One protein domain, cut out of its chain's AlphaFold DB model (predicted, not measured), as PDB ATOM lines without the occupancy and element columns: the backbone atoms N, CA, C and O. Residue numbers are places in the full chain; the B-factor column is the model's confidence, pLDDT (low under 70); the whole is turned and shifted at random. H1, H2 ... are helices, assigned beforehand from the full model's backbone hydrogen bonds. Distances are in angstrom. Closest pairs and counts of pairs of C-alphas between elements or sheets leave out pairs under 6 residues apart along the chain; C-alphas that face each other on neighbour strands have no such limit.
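AT A GLANCE: This is residues 2 to 58 of the 370 residues of an uncharacterized protein of Aplosporella prunicola CBS 121167 (UniProt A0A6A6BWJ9). Three short helices make a small rounded cluster, their centres at the corners of a triangle: H1 and H2 run the same way, and H3 runs back the opposite way, packing with its end on H1. A wide loop, residues 12 to 23, folds back from the end of H1 to the beginning of H2. The printed part has 57 residues with three named helices, in the order H1, H2, H3, and no named strand; the class is all helix. It is compact, with a radius of gyration of the C-alphas of 10.4 A, and spans 25 by 21 by 18 A.

IN THESE COORDINATES: Start at C-alpha 4, at (42.844, 35.666, -9.101), where H1 begins; it covers residues 4 to 11 and is 10.3 A long. Next find C-alpha 24 at (37.864, 26.136, -11.187); from there H2 runs through residues 24 to 34, 15.2 A. H3, residues 42 to 52, is 15.3 A long and ends at C-alpha 52, at (35.417, 29.802, -3.746).

HOW THE PARTS SIT: Look first at H1 and H3, which touch: the closest C-alphas, of Glu 6 and Cys 51, are 5.3 A apart. They run opposite ways at a steep tilt of 45 degrees. H1 and H2 are close but not clearly touching; their closest C-alphas, of Glu 6 and Pro 24, are 6.9 A apart. These two run the same way at a shallow tilt of 18 degrees. H2 and H3 form a helical hairpin, opposite ways at a shallow tilt of 31 degrees. They only just touch, with 3 pairs of C-alphas within 8 A, the closest being Ala 32 and Trp 44 at 7.1 A. In H1, H2 and H3 every O i to N i+4 pair is within hydrogen-bond range.

THE WHOLE: The two C-alphas farthest apart, of Ser 21 and Lys 42, are 28.3 A apart. The printed part has no cut. The link from H1 to H2 is long, with 12 residues, and that from H2 to H3 is short, with 7. The mean pLDDT of the printed part is 91.4; look for values under 70 at residues 57 to 58.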
ATOM      1  N   ALA A   2      39.358  31.122 -14.274       87.50
ATOM      2  CA  ALA A   2      39.582  31.281 -12.839       87.50
ATOM      3  C   ALA A   2      39.758  32.762 -12.456       87.50
ATOM      4  O   ALA A   2      40.341  33.543 -13.213       87.50
ATOM      5  N   THR A   3      39.256  33.131 -11.286       93.88
ATOM      6  CA  THR A   3      39.535  34.397 -10.601       93.88
ATOM      7  C   THR A   3      40.958  34.393 -10.034       93.88
ATOM      8  O   THR A   3      41.556  33.331  -9.841       93.88
ATOM      9  N   ASP A   4      41.510  35.568  -9.719       95.12
ATOM     10  CA  ASP A   4      42.844  35.666  -9.101       95.12
ATOM     11  C   ASP A   4      42.909  34.929  -7.763       95.12
ATOM     12  O   ASP A   4      43.879  34.234  -7.479       95.12
ATOM     13  N   ARG A   5      41.822  34.967  -6.988       95.19
ATOM     14  CA  ARG A   5      41.706  34.202  -5.744       95.19
ATOM     15  C   ARG A   5      41.810  32.695  -5.973       95.19
ATOM     16  O   ARG A   5      42.487  32.005  -5.213       95.19
ATOM     17  N   GLU A   6      41.107  32.170  -6.972       96.12
ATOM     18  CA  GLU A   6      41.155  30.742  -7.291       96.12
ATOM     19  C   GLU A   6      42.569  30.351  -7.740       96.12
ATOM     20  O   GLU A   6      43.107  29.362  -7.240       96.12
ATOM     21  N   ARG A   7      43.214  31.167  -8.588       95.88
ATOM     22  CA  ARG A   7      44.624  30.984  -8.977       95.88
ATOM     23  C   ARG A   7      45.556  30.974  -7.762       95.88
ATOM     24  O   ARG A   7      46.329  30.029  -7.604       95.88
ATOM     25  N   ASP A   8      45.420  31.945  -6.862       97.00
ATOM     26  CA  ASP A   8      46.189  32.039  -5.616       97.00
ATOM     27  C   ASP A   8      45.960  30.842  -4.691       97.00
ATOM     28  O   ASP A   8      46.866  30.410  -3.973       97.00
ATOM     29  N   PHE A   9      44.743  30.295  -4.672       97.94
ATOM     30  CA  PHE A   9      44.444  29.084  -3.924       97.94
ATOM     31  C   PHE A   9      45.200  27.883  -4.503       97.94
ATOM     32  O   PHE A   9      45.854  27.169  -3.737       97.94
ATOM     33  N   PHE A  10      45.148  27.670  -5.822       97.81
ATOM     34  CA  PHE A  10      45.830  26.549  -6.478       97.81
ATOM     35  C   PHE A  10      47.358  26.666  -6.395       97.81
ATOM     36  O   PHE A  10      48.019  25.667  -6.120       97.81
ATOM     37  N   ALA A  11      47.914  27.876  -6.504       97.00
ATOM     38  CA  ALA A  11      49.356  28.134  -6.418       97.00
ATOM     39  C   ALA A  11      49.990  27.719  -5.073       97.00
ATOM     40  O   ALA A  11      51.197  27.489  -4.991       97.00
ATOM     41  N   ARG A  12      49.192  27.566  -4.005       97.62
ATOM     42  CA  ARG A  12      49.666  27.081  -2.691       97.62
ATOM     43  C   ARG A  12      49.981  25.584  -2.673       97.62
ATOM     44  O   ARG A  12      50.551  25.100  -1.695       97.62
ATOM     45  N   PHE A  13      49.596  24.844  -3.709       97.50
ATOM     46  CA  PHE A  13      49.821  23.410  -3.831       97.50
ATOM     47  C   PHE A  13      50.911  23.167  -4.874       97.50
ATOM     48  O   PHE A  13      50.624  23.007  -6.053       97.50
ATOM     49  N   GLN A  14      52.173  23.127  -4.430       96.94
ATOM     50  CA  GLN A  14      53.346  22.940  -5.306       96.94
ATOM     51  C   GLN A  14      53.291  21.648  -6.132       96.94
ATOM     52  O   GLN A  14      53.949  21.528  -7.160       96.94
ATOM     53  N   ASP A  15      52.520  20.666  -5.673       96.75
ATOM     54  CA  ASP A  15      52.314  19.408  -6.364       96.75
ATOM     55  C   ASP A  15      51.150  19.456  -7.367       96.75
ATOM     56  O   ASP A  15      50.883  18.449  -8.015       96.75
ATOM     57  N   PHE A  16      50.434  20.566  -7.524       97.25
ATOM     58  CA  PHE A  16      49.268  20.662  -8.396       97.25
ATOM     59  C   PHE A  16      49.483  21.673  -9.525       97.25
ATOM     60  O   PHE A  16      49.707  22.854  -9.284       97.25
ATOM     61  N   ASN A  17      49.355  21.205 -10.766       96.94
ATOM     62  CA  ASN A  17      49.411  22.061 -11.945       96.94
ATOM     63  C   ASN A  17      47.989  22.488 -12.318       96.94
ATOM     64  O   ASN A  17      47.161  21.634 -12.640       96.94
ATOM     65  N   LEU A  18      47.719  23.795 -12.274       96.38
ATOM     66  CA  LEU A  18      46.438  24.364 -12.692       96.38
ATOM     67  C   LEU A  18      46.217  24.119 -14.192       96.38
ATOM     68  O   LEU A  18      47.067  24.451 -15.016       96.38
ATOM     69  N   ILE A  19      45.065  23.553 -14.547       96.44
ATOM     70  CA  ILE A  19      44.658  23.371 -15.940       96.44
ATOM     71  C   ILE A  19      43.830  24.594 -16.339       96.44
ATOM     72  O   ILE A  19      42.646  24.672 -16.015       96.44
ATOM     73  N   GLU A  20      44.454  25.544 -17.039       94.62
ATOM     74  CA  GLU A  20      43.839  26.832 -17.423       94.62
ATOM     75  C   GLU A  20      42.592  26.679 -18.310       94.62
ATOM     76  O   GLU A  20      41.703  27.529 -18.304       94.62
ATOM     77  N   SER A  21      42.502  25.581 -19.066       92.12
ATOM     78  CA  SER A  21      41.337  25.264 -19.897       92.12
ATOM     79  C   SER A  21      40.176  24.629 -19.124       92.12
ATOM     80  O   SER A  21      39.068  24.570 -19.655       92.12
ATOM     81  N   ALA A  22      40.400  24.152 -17.895       91.00
ATOM     82  CA  ALA A  22      39.375  23.516 -17.073       91.00
ATOM     83  C   ALA A  22      38.695  24.528 -16.142       91.00
ATOM     84  O   ALA A  22      39.255  25.571 -15.793       91.00
ATOM     85  N   SER A  23      37.474  24.217 -15.701       93.38
ATOM     86  CA  SER A  23      36.787  25.077 -14.739       93.38
ATOM     87  C   SER A  23      37.516  25.078 -13.380       93.38
ATOM     88  O   SER A  23      38.205  24.110 -13.031       93.38
ATOM     89  N   PRO A  24      37.367  26.135 -12.563       92.88
ATOM     90  CA  PRO A  24      37.864  26.136 -11.187       92.88
ATOM     91  C   PRO A  24      37.329  24.965 -10.351       92.88
ATOM     92  O   PRO A  24      38.062  24.388  -9.548       92.88
ATOM     93  N   LEU A  25      36.075  24.560 -10.584       91.31
ATOM     94  CA  LEU A  25      35.464  23.401  -9.938       91.31
ATOM     95  C   LEU A  25      36.185  22.096 -10.298       91.31
ATOM     96  O   LEU A  25      36.483  21.299  -9.409       91.31
ATOM     97  N   ASP A  26      36.504  21.886 -11.572       90.56
ATOM     98  CA  ASP A  26      37.204  20.678 -12.022       90.56
ATOM     99  C   ASP A  26      38.628  20.627 -11.477       90.56
ATOM    100  O   ASP A  26      39.056  19.601 -10.944       90.56
ATOM    101  N   ASN A  27      39.337  21.758 -11.512       95.94
ATOM    102  CA  ASN A  27      40.647  21.883 -10.884       95.94
ATOM    103  C   ASN A  27      40.576  21.588  -9.376       95.94
ATOM    104  O   ASN A  27      41.414  20.857  -8.844       95.94
ATOM    105  N   PHE A  28      39.538  22.068  -8.685       95.69
ATOM    106  CA  PHE A  28      39.322  21.764  -7.272       95.69
ATOM    107  C   PHE A  28      39.062  20.272  -7.036       95.69
ATOM    108  O   PHE A  28      39.673  19.685  -6.143       95.69
ATOM    109  N   LYS A  29      38.205  19.632  -7.843       91.94
ATOM    110  CA  LYS A  29      37.923  18.187  -7.766       91.94
ATOM    111  C   LYS A  29      39.195  17.360  -7.995       91.94
ATOM    112  O   LYS A  29      39.456  16.419  -7.242       91.94
ATOM    113  N   LEU A  30      40.018  17.730  -8.978       93.75
ATOM    114  CA  LEU A  30      41.305  17.085  -9.262       93.75
ATOM    115  C   LEU A  30      42.285  17.221  -8.091       93.75
ATOM    116  O   LEU A  30      42.867  16.225  -7.650       93.75
ATOM    117  N   LEU A  31      42.430  18.433  -7.552       96.38
ATOM    118  CA  LEU A  31      43.274  18.701  -6.392       96.38
ATOM    119  C   LEU A  31      42.796  17.913  -5.167       96.38
ATOM    120  O   LEU A  31      43.589  17.265  -4.481       96.38
ATOM    121  N   ALA A  32      41.492  17.932  -4.906       95.06
ATOM    122  CA  ALA A  32      40.883  17.226  -3.796       95.06
ATOM    123  C   ALA A  32      41.083  15.711  -3.902       95.06
ATOM    124  O   ALA A  32      41.427  15.075  -2.907       95.06
ATOM    125  N   ASN A  33      40.955  15.138  -5.102       91.38
ATOM    126  CA  ASN A  33      41.255  13.731  -5.346       91.38
ATOM    127  C   ASN A  33      42.736  13.417  -5.064       91.38
ATOM    128  O   ASN A  33      43.042  12.494  -4.305       91.38
ATOM    129  N   LYS A  34      43.662  14.238  -5.585       95.88
ATOM    130  CA  LYS A  34      45.110  14.087  -5.354       95.88
ATOM    131  C   LYS A  34      45.465  14.097  -3.864       95.88
ATOM    132  O   LYS A  34      46.249  13.271  -3.400       95.88
ATOM    133  N   HIS A  35      44.830  14.981  -3.099       95.06
ATOM    134  CA  HIS A  35      45.050  15.137  -1.659       95.06
ATOM    135  C   HIS A  35      44.094  14.313  -0.778       95.06
ATOM    136  O   HIS A  35      44.085  14.480   0.449       95.06
ATOM    137  N   LYS A  36      43.308  13.410  -1.379       93.25
ATOM    138  CA  LYS A  36      42.353  12.509  -0.710       93.25
ATOM    139  C   LYS A  36      41.347  13.240   0.191       93.25
ATOM    140  O   LYS A  36      41.048  12.794   1.300       93.25
ATOM    141  N   TRP A  37      40.833  14.384  -0.248       91.81
ATOM    142  CA  TRP A  37      39.730  15.065   0.428       91.81
ATOM    143  C   TRP A  37      38.420  14.449  -0.047       91.81
ATOM    144  O   TRP A  37      38.008  14.652  -1.182       91.81
ATOM    145  N   SER A  38      37.755  13.690   0.822       82.88
ATOM    146  CA  SER A  38      36.421  13.172   0.514       82.88
ATOM    147  C   SER A  38      35.426  14.325   0.407       82.88
ATOM    148  O   SER A  38      35.426  15.202   1.280       82.88
ATOM    149  N   ALA A  39      34.578  14.309  -0.622       80.94
ATOM    150  CA  ALA A  39      33.505  15.282  -0.796       80.94
ATOM    151  C   ALA A  39      32.657  15.407   0.482       80.94
ATOM    152  O   ALA A  39      32.413  14.431   1.194       80.94
ATOM    153  N   GLY A  40      32.317  16.644   0.854       75.50
ATOM    154  CA  GLY A  40      31.569  16.946   2.080       75.50
ATOM    155  C   GLY A  40      32.322  16.737   3.406       75.50
ATOM    156  O   GLY A  40      31.784  17.052   4.470       75.50
ATOM    157  N   SER A  41      33.566  16.239   3.399       83.25
ATOM    158  CA  SER A  41      34.384  16.167   4.618       83.25
ATOM    159  C   SER A  41      34.731  17.563   5.149       83.25
ATOM    160  O   SER A  41      34.794  18.533   4.398       83.25
ATOM    161  N   LYS A  42      35.062  17.679   6.446       80.94
ATOM    162  CA  LYS A  42      35.497  18.963   7.040       80.94
ATOM    163  C   LYS A  42      36.670  19.587   6.271       80.94
ATOM    164  O   LYS A  42      36.712  20.802   6.093       80.94
ATOM    165  N   LYS A  43      37.607  18.754   5.801       91.12
ATOM    166  CA  LYS A  43      38.770  19.196   5.020       91.12
ATOM    167  C   LYS A  43      38.355  19.674   3.627       91.12
ATOM    168  O   LYS A  43      38.800  20.742   3.226       91.12
ATOM    169  N   TRP A  44      37.460  18.948   2.951       92.00
ATOM    170  CA  TRP A  44      36.864  19.383   1.684       92.00
ATOM    171  C   TRP A  44      36.162  20.729   1.829       92.00
ATOM    172  O   TRP A  44      36.533  21.670   1.144       92.00
ATOM    173  N   CYS A  45      35.221  20.861   2.767       84.88
ATOM    174  CA  CYS A  45      34.442  22.089   2.936       84.88
ATOM    175  C   CYS A  45      35.324  23.293   3.299       84.88
ATOM    176  O   CYS A  45      35.107  24.389   2.797       84.88
ATOM    177  N   SER A  46      36.350  23.091   4.131       92.44
ATOM    178  CA  SER A  46      37.311  24.148   4.466       92.44
ATOM    179  C   SER A  46      38.121  24.600   3.249       92.44
ATOM    180  O   SER A  46      38.321  25.798   3.057       92.44
ATOM    181  N   LYS A  47      38.583  23.659   2.418       96.25
ATOM    182  CA  LYS A  47      39.335  23.979   1.200       96.25
ATOM    183  C   LYS A  47      38.446  24.577   0.119       96.25
ATOM    184  O   LYS A  47      38.882  25.504  -0.551       96.25
ATOM    185  N   TRP A  48      37.205  24.115   0.020       94.19
ATOM    186  CA  TRP A  48      36.191  24.682  -0.857       94.19
ATOM    187  C   TRP A  48      35.958  26.152  -0.526       94.19
ATOM    188  O   TRP A  48      36.097  27.000  -1.394       94.19
ATOM    189  N   PHE A  49      35.699  26.468   0.746       91.44
ATOM    190  CA  PHE A  49      35.504  27.848   1.187       91.44
ATOM    191  C   PHE A  49      36.740  28.718   0.916       91.44
ATOM    192  O   PHE A  49      36.630  29.851   0.457       91.44
ATOM    193  N   ALA A  50      37.944  28.181   1.135       93.69
ATOM    194  CA  ALA A  50      39.172  28.905   0.814       93.69
ATOM    195  C   ALA A  50      39.287  29.227  -0.691       93.69
ATOM    196  O   ALA A  50      39.682  30.341  -1.034       93.69
ATOM    197  N   CYS A  51      38.911  28.287  -1.564       95.75
ATOM    198  CA  CYS A  51      38.956  28.449  -3.018       95.75
ATOM    199  C   CYS A  51      37.855  29.395  -3.535       95.75
ATOM    200  O   CYS A  51      38.167  30.360  -4.222       95.75
ATOM    201  N   PHE A  52      36.599  29.173  -3.138       93.06
ATOM    202  CA  PHE A  52      35.417  29.802  -3.746       93.06
ATOM    203  C   PHE A  52      34.748  30.899  -2.904       93.06
ATOM    204  O   PHE A  52      33.742  31.453  -3.332       93.06
ATOM    205  N   ASP A  53      35.229  31.156  -1.684       92.38
ATOM    206  CA  ASP A  53      34.594  32.044  -0.685       92.38
ATOM    207  C   ASP A  53      33.121  31.762  -0.382       92.38
ATOM    208  O   ASP A  53      32.387  32.605   0.128       92.38
ATOM    209  N   SER A  54      32.668  30.562  -0.714       86.00
ATOM    210  CA  SER A  54      31.291  30.141  -0.545       86.00
ATOM    211  C   SER A  54      31.250  28.926   0.355       86.00
ATOM    212  O   SER A  54      32.143  28.072   0.347       86.00
ATOM    213  N   LEU A  55      30.202  28.836   1.172       80.19
ATOM    214  CA  LEU A  55      29.917  27.586   1.857       80.19
ATOM    215  C   LEU A  55      29.622  26.532   0.794       80.19
ATOM    216  O   LEU A  55      28.831  26.771  -0.116       80.19
ATOM    217  N   TYR A  56      30.261  25.369   0.916       78.94
ATOM    218  CA  TYR A  56      29.967  24.237   0.050       78.94
ATOM    219  C   TYR A  56      28.491  23.865   0.205       78.94
ATOM    220  O   TYR A  56      28.092  23.272   1.211       78.94
ATOM    221  N   SER A  57      27.692  24.227  -0.793       67.62
ATOM    222  CA  SER A  57      26.353  23.695  -0.980       67.62
ATOM    223  C   SER A  57      26.487  22.569  -1.995       67.62
ATOM    224  O   SER A  57      26.832  22.859  -3.141       67.62
ATOM    225  N   PRO A  58      26.277  21.296  -1.618       62.34
ATOM    226  CA  PRO A  58      26.143  20.256  -2.625       62.34
ATOM    227  C   PRO A  58      25.023  20.683  -3.576       62.34
ATOM    228  O   PRO A  58      23.967  21.129  -3.116       62.34
TER     229      PRO A  58